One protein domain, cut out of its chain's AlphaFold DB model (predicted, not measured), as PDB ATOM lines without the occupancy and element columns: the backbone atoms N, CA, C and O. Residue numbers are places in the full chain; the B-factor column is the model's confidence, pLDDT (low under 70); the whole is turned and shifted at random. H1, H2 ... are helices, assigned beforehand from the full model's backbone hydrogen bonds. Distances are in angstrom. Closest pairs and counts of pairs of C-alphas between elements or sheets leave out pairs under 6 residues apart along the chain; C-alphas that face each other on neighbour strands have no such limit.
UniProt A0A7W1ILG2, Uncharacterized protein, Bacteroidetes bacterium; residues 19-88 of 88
ATOM      1  N   GLN A  19      59.855  58.354 294.913       62.31
ATOM      2  CA  GLN A  19      59.277  58.982 296.099       62.31
ATOM      3  C   GLN A  19      60.254  58.801 297.259       62.31
ATOM      4  O   GLN A  19      60.489  57.684 297.723       62.31
ATOM      5  N   THR A  20      60.844  59.902 297.715       74.06
ATOM      6  CA  THR A  20      61.700  59.877 298.898       74.06
ATOM      7  C   THR A  20      60.846  60.098 300.144       74.06
ATOM      8  O   THR A  20      59.973  60.968 300.165       74.06
ATOM      9  N   ASN A  21      61.056  59.268 301.171       79.81
ATOM     10  CA  ASN A  21      60.420  59.442 302.475       79.81
ATOM     11  C   ASN A  21      61.219  60.484 303.263       79.81
ATOM     12  O   ASN A  21      62.405  60.268 303.510       79.81
ATOM     13  N   LYS A  22      60.571  61.579 303.658       82.44
ATOM     14  CA  LYS A  22      61.174  62.681 304.421       82.44
ATOM     15  C   LYS A  22      60.468  62.898 305.745       82.44
ATOM     16  O   LYS A  22      59.362  62.409 305.958       82.44
ATOM     17  N   THR A  23      61.108  63.640 306.631       83.25
ATOM     18  CA  THR A  23      60.566  64.062 307.922       83.25
ATOM     19  C   THR A  23      60.502  65.590 307.994       83.25
ATOM     20  O   THR A  23      61.190  66.270 307.230       83.25
ATOM     21  N   PRO A  24      59.727  66.168 308.927       78.56
ATOM     22  CA  PRO A  24      59.678  67.620 309.119       78.56
ATOM     23  C   PRO A  24      61.016  68.276 309.491       78.56
ATOM     24  O   PRO A  24      61.126  69.494 309.417       78.56
ATOM     25  N   ASN A  25      62.014  67.493 309.913       80.44
ATOM     26  CA  ASN A  25      63.341  67.999 310.267       80.44
ATOM     27  C   ASN A  25      64.270  68.152 309.051       80.44
ATOM     28  O   ASN A  25      65.363  68.702 309.190       80.44
ATOM     29  N   ASP A  26      63.872  67.654 307.877       81.94
ATOM     30  CA  ASP A  26      64.661  67.804 306.658       81.94
ATOM     31  C   ASP A  26      64.606  69.250 306.145       81.94
ATOM     32  O   ASP A  26      63.624  69.966 306.323       81.94
ATOM     33  N   SER A  27      65.679  69.694 305.491       78.19
ATOM     34  CA  SER A  27      65.824  71.082 305.027       78.19
ATOM     35  C   SER A  27      65.553  71.278 303.535       78.19
ATOM     36  O   SER A  27      65.413  72.409 303.074       78.19
ATOM     37  N   ILE A  28      65.501  70.194 302.757       81.06
ATOM     38  CA  ILE A  28      65.361  70.242 301.299       81.06
ATOM     39  C   ILE A  28      64.154  69.403 300.907       81.06
ATOM     40  O   ILE A  28      64.177  68.189 301.095       81.06
ATOM     41  N   PHE A  29      63.152  70.017 300.278       80.38
ATOM     42  CA  PHE A  29      61.953  69.350 299.762       80.38
ATOM     43  C   PHE A  29      61.850  69.525 298.247       80.38
ATOM     44  O   PHE A  29      62.231  70.554 297.690       80.38
ATOM     45  N   LYS A  30      61.369  68.491 297.564       81.19
ATOM     46  CA  LYS A  30      61.144  68.453 296.121       81.19
ATOM     47  C   LYS A  30      59.725  67.964 295.864       81.19
ATOM     48  O   LYS A  30      59.168  67.169 296.619       81.19
ATOM     49  N   LYS A  31      59.133  68.428 294.764       74.31
ATOM     50  CA  LYS A  31      57.817  67.958 294.326       74.31
ATOM     51  C   LYS A  31      57.843  66.431 294.186       74.31
ATOM     52  O   LYS A  31      58.731  65.906 293.521       74.31
ATOM     53  N   GLY A  32      56.871  65.753 294.795       75.38
ATOM     54  CA  GLY A  32      56.769  64.290 294.837       75.38
ATOM     55  C   GLY A  32      57.388  63.627 296.067       75.38
ATOM     56  O   GLY A  32      57.248  62.416 296.209       75.38
ATOM     57  N   ASP A  33      58.035  64.382 296.957       77.88
ATOM     58  CA  ASP A  33      58.448  63.852 298.255       77.88
ATOM     59  C   ASP A  33      57.233  63.552 299.142       77.88
ATOM     60  O   ASP A  33      56.241  64.284 299.130       77.88
ATOM     61  N   VAL A  34      57.335  62.490 299.943       80.31
ATOM     62  CA  VAL A  34      56.326  62.126 300.944       80.31
ATOM     63  C   VAL A  34      56.895  62.440 302.319       80.31
ATOM     64  O   VAL A  34      57.851  61.805 302.767       80.31
ATOM     65  N   ILE A  35      56.310  63.429 302.993       80.50
ATOM     66  CA  ILE A  35      56.744  63.851 304.326       80.50
ATOM     67  C   ILE A  35      55.928  63.086 305.362       80.50
ATOM     68  O   ILE A  35      54.724  63.289 305.501       80.50
ATOM     69  N   LYS A  36      56.589  62.195 306.096       81.31
ATOM     70  CA  LYS A  36      55.977  61.418 307.169       81.31
ATOM     71  C   LYS A  36      55.988  62.225 308.455       81.31
ATOM     72  O   LYS A  36      57.044  62.530 309.009       81.31
ATOM     73  N   ILE A  37      54.793  62.549 308.927       78.75
ATOM     74  CA  ILE A  37      54.586  63.165 310.232       78.75
ATOM     75  C   ILE A  37      54.590  62.063 311.304       78.75
ATOM     76  O   ILE A  37      54.055  60.980 311.048       78.75
ATOM     77  N   PRO A  38      55.197  62.294 312.485       75.88
ATOM     78  CA  PRO A  38      55.093  61.369 313.609       75.88
ATOM     79  C   PRO A  38      53.632  61.052 313.939       75.88
ATOM     80  O   PRO A  38      52.776  61.934 313.887       75.88
ATOM     81  N   GLN A  39      53.352  59.797 314.291       77.94
ATOM     82  CA  GLN A  39      52.011  59.389 314.695       77.94
ATOM     83  C   GLN A  39      51.602  60.141 315.964       77.94
ATOM     84  O   GLN A  39      52.293  60.080 316.980       77.94
ATOM     85  N   ILE A  40      50.458  60.814 315.902       79.50
ATOM     86  CA  ILE A  40      49.854  61.478 317.053       79.50
ATOM     87  C   ILE A  40      48.887  60.482 317.681       79.50
ATOM     88  O   ILE A  40      47.893  60.099 317.064       79.50
ATOM     89  N   VAL A  41      49.199  60.023 318.891       78.56
ATOM     90  CA  VAL A  41      48.324  59.115 319.634       78.56
ATOM     91  C   VAL A  41      47.377  59.954 320.476       78.56
ATOM     92  O   VAL A  41      47.808  60.690 321.365       78.56
ATOM     93  N   PHE A  42      46.084  59.840 320.185       74.00
ATOM     94  CA  PHE A  42      45.032  60.461 320.977       74.00
ATOM     95  C   PHE A  42      44.414  59.425 321.916       74.00
ATOM     96  O   PHE A  42      44.079  58.315 321.501       74.00
ATOM     97  N   CYS A  43      44.256  59.785 323.185       70.88
ATOM     98  CA  CYS A  43      43.560  58.969 324.168       70.88
ATOM     99  C   CYS A  43      42.597  59.877 324.931       70.88
ATOM    100  O   CYS A  43      43.026  60.878 325.498       70.88
ATOM    101  N   LEU A  44      41.309  59.526 324.934       66.25
ATOM    102  CA  LEU A  44      40.229  60.315 325.549       66.25
ATOM    103  C   LEU A  44      40.465  60.626 327.037       66.25
ATOM    104  O   LEU A  44      39.990  61.649 327.519       66.25
ATOM    105  N   ASP A  45      41.233  59.781 327.731       64.12
ATOM    106  CA  ASP A  45      41.537  59.924 329.159       64.12
ATOM    107  C   ASP A  45      42.957  60.458 329.437       64.12
ATOM    108  O   ASP A  45      43.320  60.690 330.594       64.12
ATOM    109  N   ALA A  46      43.784  60.662 328.405       59.59
ATOM    110  CA  ALA A  46      45.122  61.212 328.582       59.59
ATOM    111  C   ALA A  46      45.050  62.742 328.642       59.59
ATOM    112  O   ALA A  46      44.660  63.404 327.681       59.59
ATOM    113  N   ARG A  47      45.450  63.314 329.783       54.88
ATOM    114  CA  ARG A  47      45.670  64.759 329.918       54.88
ATOM    115  C   ARG A  47      46.794  65.153 328.955       54.88
ATOM    116  O   ARG A  47      47.918  64.677 329.086       54.88
ATOM    117  N   GLY A  48      46.432  65.925 327.936       55.94
ATOM    118  CA  GLY A  48      47.215  66.145 326.722       55.94
ATOM    119  C   GLY A  48      48.399  67.096 326.863       55.94
ATOM    120  O   GLY A  48      48.430  68.087 326.154       55.94
ATOM    121  N   ASP A  49      49.382  66.780 327.704       55.31
ATOM    122  CA  ASP A  49      50.587  67.619 327.830       55.31
ATOM    123  C   ASP A  49      51.730  67.199 326.883       55.31
ATOM    124  O   ASP A  49      52.571  68.018 326.518       55.31
ATOM    125  N   GLU A  50      51.789  65.943 326.425       58.94
ATOM    126  CA  GLU A  50      52.966  65.458 325.674       58.94
ATOM    127  C   GLU A  50      52.950  65.789 324.166       58.94
ATOM    128  O   GLU A  50      53.988  65.727 323.504       58.94
ATOM    129  N   ASN A  51      51.802  66.195 323.610       62.62
ATOM    130  CA  ASN A  51      51.639  66.383 322.160       62.62
ATOM    131  C   ASN A  51      51.748  67.842 321.681       62.62
ATOM    132  O   ASN A  51      51.942  68.063 320.482       62.62
ATOM    133  N   ASP A  52      51.682  68.836 322.569       69.50
ATOM    134  CA  ASP A  52      51.669  70.257 322.182       69.50
ATOM    135  C   ASP A  52      52.915  70.655 321.378       69.50
ATOM    136  O   ASP A  52      52.820  71.295 320.329       69.50
ATOM    137  N   SER A  53      54.087  70.153 321.778       76.94
ATOM    138  CA  SER A  53      55.347  70.408 321.064       76.94
ATOM    139  C   SER A  53      55.374  69.844 319.633       76.94
ATOM    140  O   SER A  53      56.061  70.379 318.755       76.94
ATOM    141  N   ILE A  54      54.626  68.768 319.365       78.75
ATOM    142  CA  ILE A  54      54.503  68.170 318.030       78.75
ATOM    143  C   ILE A  54      53.548  69.001 317.174       78.75
ATOM    144  O   ILE A  54      53.874  69.304 316.022       78.75
ATOM    145  N   PHE A  55      52.412  69.426 317.728       81.50
ATOM    146  CA  PHE A  55      51.467  70.290 317.021       81.50
ATOM    147  C   PHE A  55      52.082  71.645 316.657       81.50
ATOM    148  O   PHE A  55      51.873  72.142 315.546       81.50
ATOM    149  N   GLU A  56      52.907  72.229 317.528       85.25
ATOM    150  CA  GLU A  56      53.653  73.451 317.216       85.25
ATOM    151  C   GLU A  56      54.628  73.258 316.051       85.25
ATOM    152  O   GLU A  56      54.667  74.086 315.135       85.25
ATOM    153  N   LYS A  57      55.368  72.143 316.019       82.38
ATOM    154  CA  LYS A  57      56.280  71.825 314.909       82.38
ATOM    155  C   LYS A  57      55.533  71.632 313.595       82.38
ATOM    156  O   LYS A  57      55.918  72.225 312.588       82.38
ATOM    157  N   ILE A  58      54.454  70.849 313.601       84.69
ATOM    158  CA  ILE A  58      53.639  70.603 312.404       84.69
ATOM    159  C   ILE A  58      53.017  71.913 311.916       84.69
ATOM    160  O   ILE A  58      53.110  72.242 310.735       84.69
ATOM    161  N   SER A  59      52.424  72.701 312.815       86.69
ATOM    162  CA  SER A  59      51.787  73.964 312.441       86.69
ATOM    163  C   SER A  59      52.794  74.987 311.913       86.69
ATOM    164  O   SER A  59      52.497  75.680 310.940       86.69
ATOM    165  N   SER A  60      53.995  75.055 312.490       88.50
ATOM    166  CA  SER A  60      55.078  75.911 311.998       88.50
ATOM    167  C   SER A  60      55.551  75.473 310.612       88.50
ATOM    168  O   SER A  60      55.687  76.315 309.726       88.50
ATOM    169  N   PHE A  61      55.708  74.164 310.394       85.62
ATOM    170  CA  PHE A  61      56.079  73.586 309.103       85.62
ATOM    171  C   PHE A  61      55.044  73.885 308.005       85.62
ATOM    172  O   PHE A  61      55.397  74.355 306.924       85.62
ATOM    173  N   LEU A  62      53.752  73.682 308.284       86.31
ATOM    174  CA  LEU A  62      52.672  73.972 307.332       86.31
ATOM    175  C   LEU A  62      52.509  75.478 307.078       86.31
ATOM    176  O   LEU A  62      52.102  75.903 305.997       86.31
ATOM    177  N   LYS A  63      52.822  76.322 308.070       88.81
ATOM    178  CA  LYS A  63      52.812  77.780 307.899       88.81
ATOM    179  C   LYS A  63      53.952  78.267 307.008       88.81
ATOM    180  O   LYS A  63      53.719  79.217 306.265       88.81
ATOM    181  N   SER A  64      55.133  77.652 307.064       88.06
ATOM    182  CA  SER A  64      56.271  78.034 306.220       88.06
ATOM    183  C   SER A  64      56.183  77.500 304.785       88.06
ATOM    184  O   SER A  64      56.799  78.086 303.900       88.06
ATOM    185  N   HIS A  65      55.373  76.466 304.533       85.31
ATOM    186  CA  HIS A  65      55.219  75.832 303.218       85.31
ATOM    187  C   HIS A  65      53.760  75.875 302.735       85.31
ATOM    188  O   HIS A  65      53.043  74.874 302.737       85.31
ATOM    189  N   LYS A  66      53.295  77.071 302.353       84.62
ATOM    190  CA  LYS A  66      51.889  77.341 301.981       84.62
ATOM    191  C   LYS A  66      51.426  76.674 300.683       84.62
ATOM    192  O   LYS A  66      50.231  76.622 300.422       84.62
ATOM    193  N   ASP A  67      52.364  76.214 299.873       82.44
ATOM    194  CA  ASP A  67      52.171  75.555 298.586       82.44
ATOM    195  C   ASP A  67      52.047  74.025 298.695       82.44
ATOM    196  O   ASP A  67      51.759  73.357 297.699       82.44
ATOM    197  N   LEU A  68      52.220  73.459 299.895       78.00
ATOM    198  CA  LEU A  68      52.026  72.032 300.137       78.00
ATOM    199  C   LEU A  68      50.542  71.686 300.296       78.00
ATOM    200  O   LEU A  68      49.841  72.224 301.153       78.00
ATOM    201  N   ALA A  69      50.089  70.708 299.515       77.00
ATOM    202  CA  ALA A  69      48.875  69.961 299.820       77.00
ATOM    203  C   ALA A  69      49.209  68.857 300.834       77.00
ATOM    204  O   ALA A  69      50.262  68.226 300.738       77.00
ATOM    205  N   PHE A  70      48.315  68.612 301.791       76.75
ATOM    206  CA  PHE A  70      48.489  67.575 302.806       76.75
ATOM    207  C   PHE A  70      47.219  66.736 302.962       76.75
ATOM    208  O   PHE A  70      46.112  67.199 302.690       76.75
ATOM    209  N   GLU A  71      47.404  65.502 303.422       79.62
ATOM    210  CA  GLU A  71      46.347  64.559 303.778       79.62
ATOM    211  C   GLU A  71      46.497  64.202 305.260       79.62
ATOM    212  O   GLU A  71      47.614  64.031 305.749       79.62
ATOM    213  N   ILE A  72      45.377  64.110 305.978       81.75
ATOM    214  CA  ILE A  72      45.343  63.672 307.375       81.75
ATOM    215  C   ILE A  72      44.548  62.369 307.432       81.75
ATOM    216  O   ILE A  72      43.354  62.362 307.143       81.75
ATOM    217  N   GLY A  73      45.214  61.284 307.825       82.19
ATOM    218  CA  GLY A  73      44.568  60.014 308.141       82.19
ATOM    219  C   GLY A  73      44.274  59.926 309.635       82.19
ATOM    220  O   GLY A  73      45.198  60.004 310.445       82.19
ATOM    221  N   SER A  74      43.000  59.757 309.997       83.44
ATOM    222  CA  SER A  74      42.599  59.381 311.356       83.44
ATOM    223  C   SER A  74      42.342  57.878 311.399       83.44
ATOM    224  O   SER A  74      41.660  57.331 310.530       83.44
ATOM    225  N   HIS A  75      42.906  57.210 312.401       86.94
ATOM    226  CA  HIS A  75      42.730  55.781 312.611       86.94
ATOM    227  C   HIS A  75      42.346  55.526 314.060       86.94
ATOM    228  O   HIS A  75      43.013  55.986 314.986       86.94
ATOM    229  N   THR A  76      41.293  54.742 314.243       86.94
ATOM    230  CA  THR A  76      40.890  54.201 315.536       86.94
ATOM    231  C   THR A  76      41.355  52.758 315.659       86.94
ATOM    232  O   THR A  76      41.649  52.083 314.668       86.94
ATOM    233  N   ASP A  77      41.470  52.278 316.894       84.94
ATOM    234  CA  ASP A  77      41.719  50.861 317.116       84.94
ATOM    235  C   ASP A  77      40.474  50.010 316.790       84.94
ATOM    236  O   ASP A  77      39.408  50.507 316.423       84.94
ATOM    237  N   SER A  78      40.613  48.690 316.889       87.88
ATOM    238  CA  SER A  78      39.541  47.742 316.570       87.88
ATOM    239  C   SER A  78      38.479  47.593 317.668       87.88
ATOM    240  O   SER A  78      37.536  46.820 317.496       87.88
ATOM    241  N   ARG A  79      38.610  48.288 318.804       85.69
ATOM    242  CA  ARG A  79      37.663  48.216 319.923       85.69
ATOM    243  C   ARG A  79      36.486  49.153 319.659       85.69
ATOM    244  O   ARG A  79      36.649  50.239 319.121       85.69
ATOM    245  N   GLY A  80      35.294  48.755 320.101       83.69
ATOM    246  CA  GLY A  80      34.066  49.529 319.898       83.69
ATOM    247  C   GLY A  80      33.301  49.145 318.628       83.69
ATOM    248  O   GLY A  80      33.593  48.148 317.975       83.69
ATOM    249  N   GLY A  81      32.242  49.899 318.328       86.06
ATOM    250  CA  GLY A  81      31.424  49.690 317.131       86.06
ATOM    251  C   GLY A  81      31.907  50.554 315.969       86.06
ATOM    252  O   GLY A  81      32.292  51.698 316.185       86.06
ATOM    253  N   ALA A  82      31.800  50.049 314.736       84.88
ATOM    254  CA  ALA A  82      32.266  50.742 313.526       84.88
ATOM    255  C   ALA A  82      31.762  52.194 313.413       84.88
ATOM    256  O   ALA A  82      32.524  53.092 313.071       84.88
ATOM    257  N   ARG A  83      30.491  52.434 313.767       86.75
ATOM    258  CA  ARG A  83      29.905  53.781 313.792       86.75
ATOM    259  C   ARG A  83      30.613  54.694 314.795       86.75
ATOM    260  O   ARG A  83      31.051  55.771 314.425       86.75
ATOM    261  N   LYS A  84      30.812  54.221 316.030       82.38
ATOM    262  CA  LYS A  84      31.530  54.973 317.069       82.38
ATOM    263  C   LYS A  84      32.970  55.282 316.647       82.38
ATOM    264  O   LYS A  84      33.447  56.368 316.916       82.38
ATOM    265  N   ASN A  85      33.626  54.347 315.970       85.31
ATOM    266  CA  ASN A  85      35.008  54.479 315.514       85.31
ATOM    267  C   ASN A  85      35.177  55.407 314.303       85.31
ATOM    268  O   ASN A  85      36.288  55.859 314.053       85.31
ATOM    269  N   THR A  86      34.099  55.659 313.555       85.25
ATOM    270  CA  THR A  86      34.067  56.612 312.432       85.25
ATOM    271  C   THR A  86      33.780  58.035 312.914       85.25
ATOM    272  O   THR A  86      34.229  58.992 312.297       85.25
ATOM    273  N   ASP A  87      33.039  58.165 314.017       83.62
ATOM    274  CA  ASP A  87      32.663  59.447 314.621       83.62
ATOM    275  C   ASP A  87      33.756  60.015 315.569       83.62
ATOM    276  O   ASP A  87      33.538  61.062 316.181       83.62
ATOM    277  N   LEU A  88      34.897  59.319 315.718       74.38
ATOM    278  CA  LEU A  88      36.082  59.725 316.498       74.38
ATOM    279  C   LEU A  88      37.128  60.412 315.611       74.38
ATOM    280  O   LEU A  88      37.645  61.462 316.053       74.38
TER     281      LEU A  88
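What this domain is: This is residues 19 to 88 of the 88 residues of an uncharacterized protein of Bacteroidetes bacterium (UniProt A0A7W1ILG2). There is little regular structure: a long, loose loop of chain runs out and back, with helix H1 along one side of it and the short helix H2 at a far end. Residues 19 to 35 fold back on themselves at the other end, and residues 78 to 83 stick out. The printed part has 70 residues with two named helices, H1 then H2, and no named strand; the class is all helix, with only 18 residues in named elements. It is loose, with a radius of gyration of the C-alphas of 15.0 A, and spans 42 by 27 by 19 A.

Where its parts are: Residues 19 to 51 hold no named element. H1, residues 52 to 64, is 18.3 A long and begins at C-alpha 52 (51.669, 70.257, 322.182). H2, residues 82 to 86, ends at C-alpha 86 (34.067, 56.612, 312.432).

How they stand to each other: Residues 21 to 22 pair with residues 34 to 35, parallel. H1 and H2 are apart. Every O i to N i+4 pair is within hydrogen-bond range in H1 and H2.

The domain as a whole: The C-alphas of Ile 28 and Gly 81, the two farthest apart, are 42.7 A apart. The printed part has no cut. The link from H1 to H2, 17 residues, is long. Confidence is low at residue 19 and residues 44 to 52.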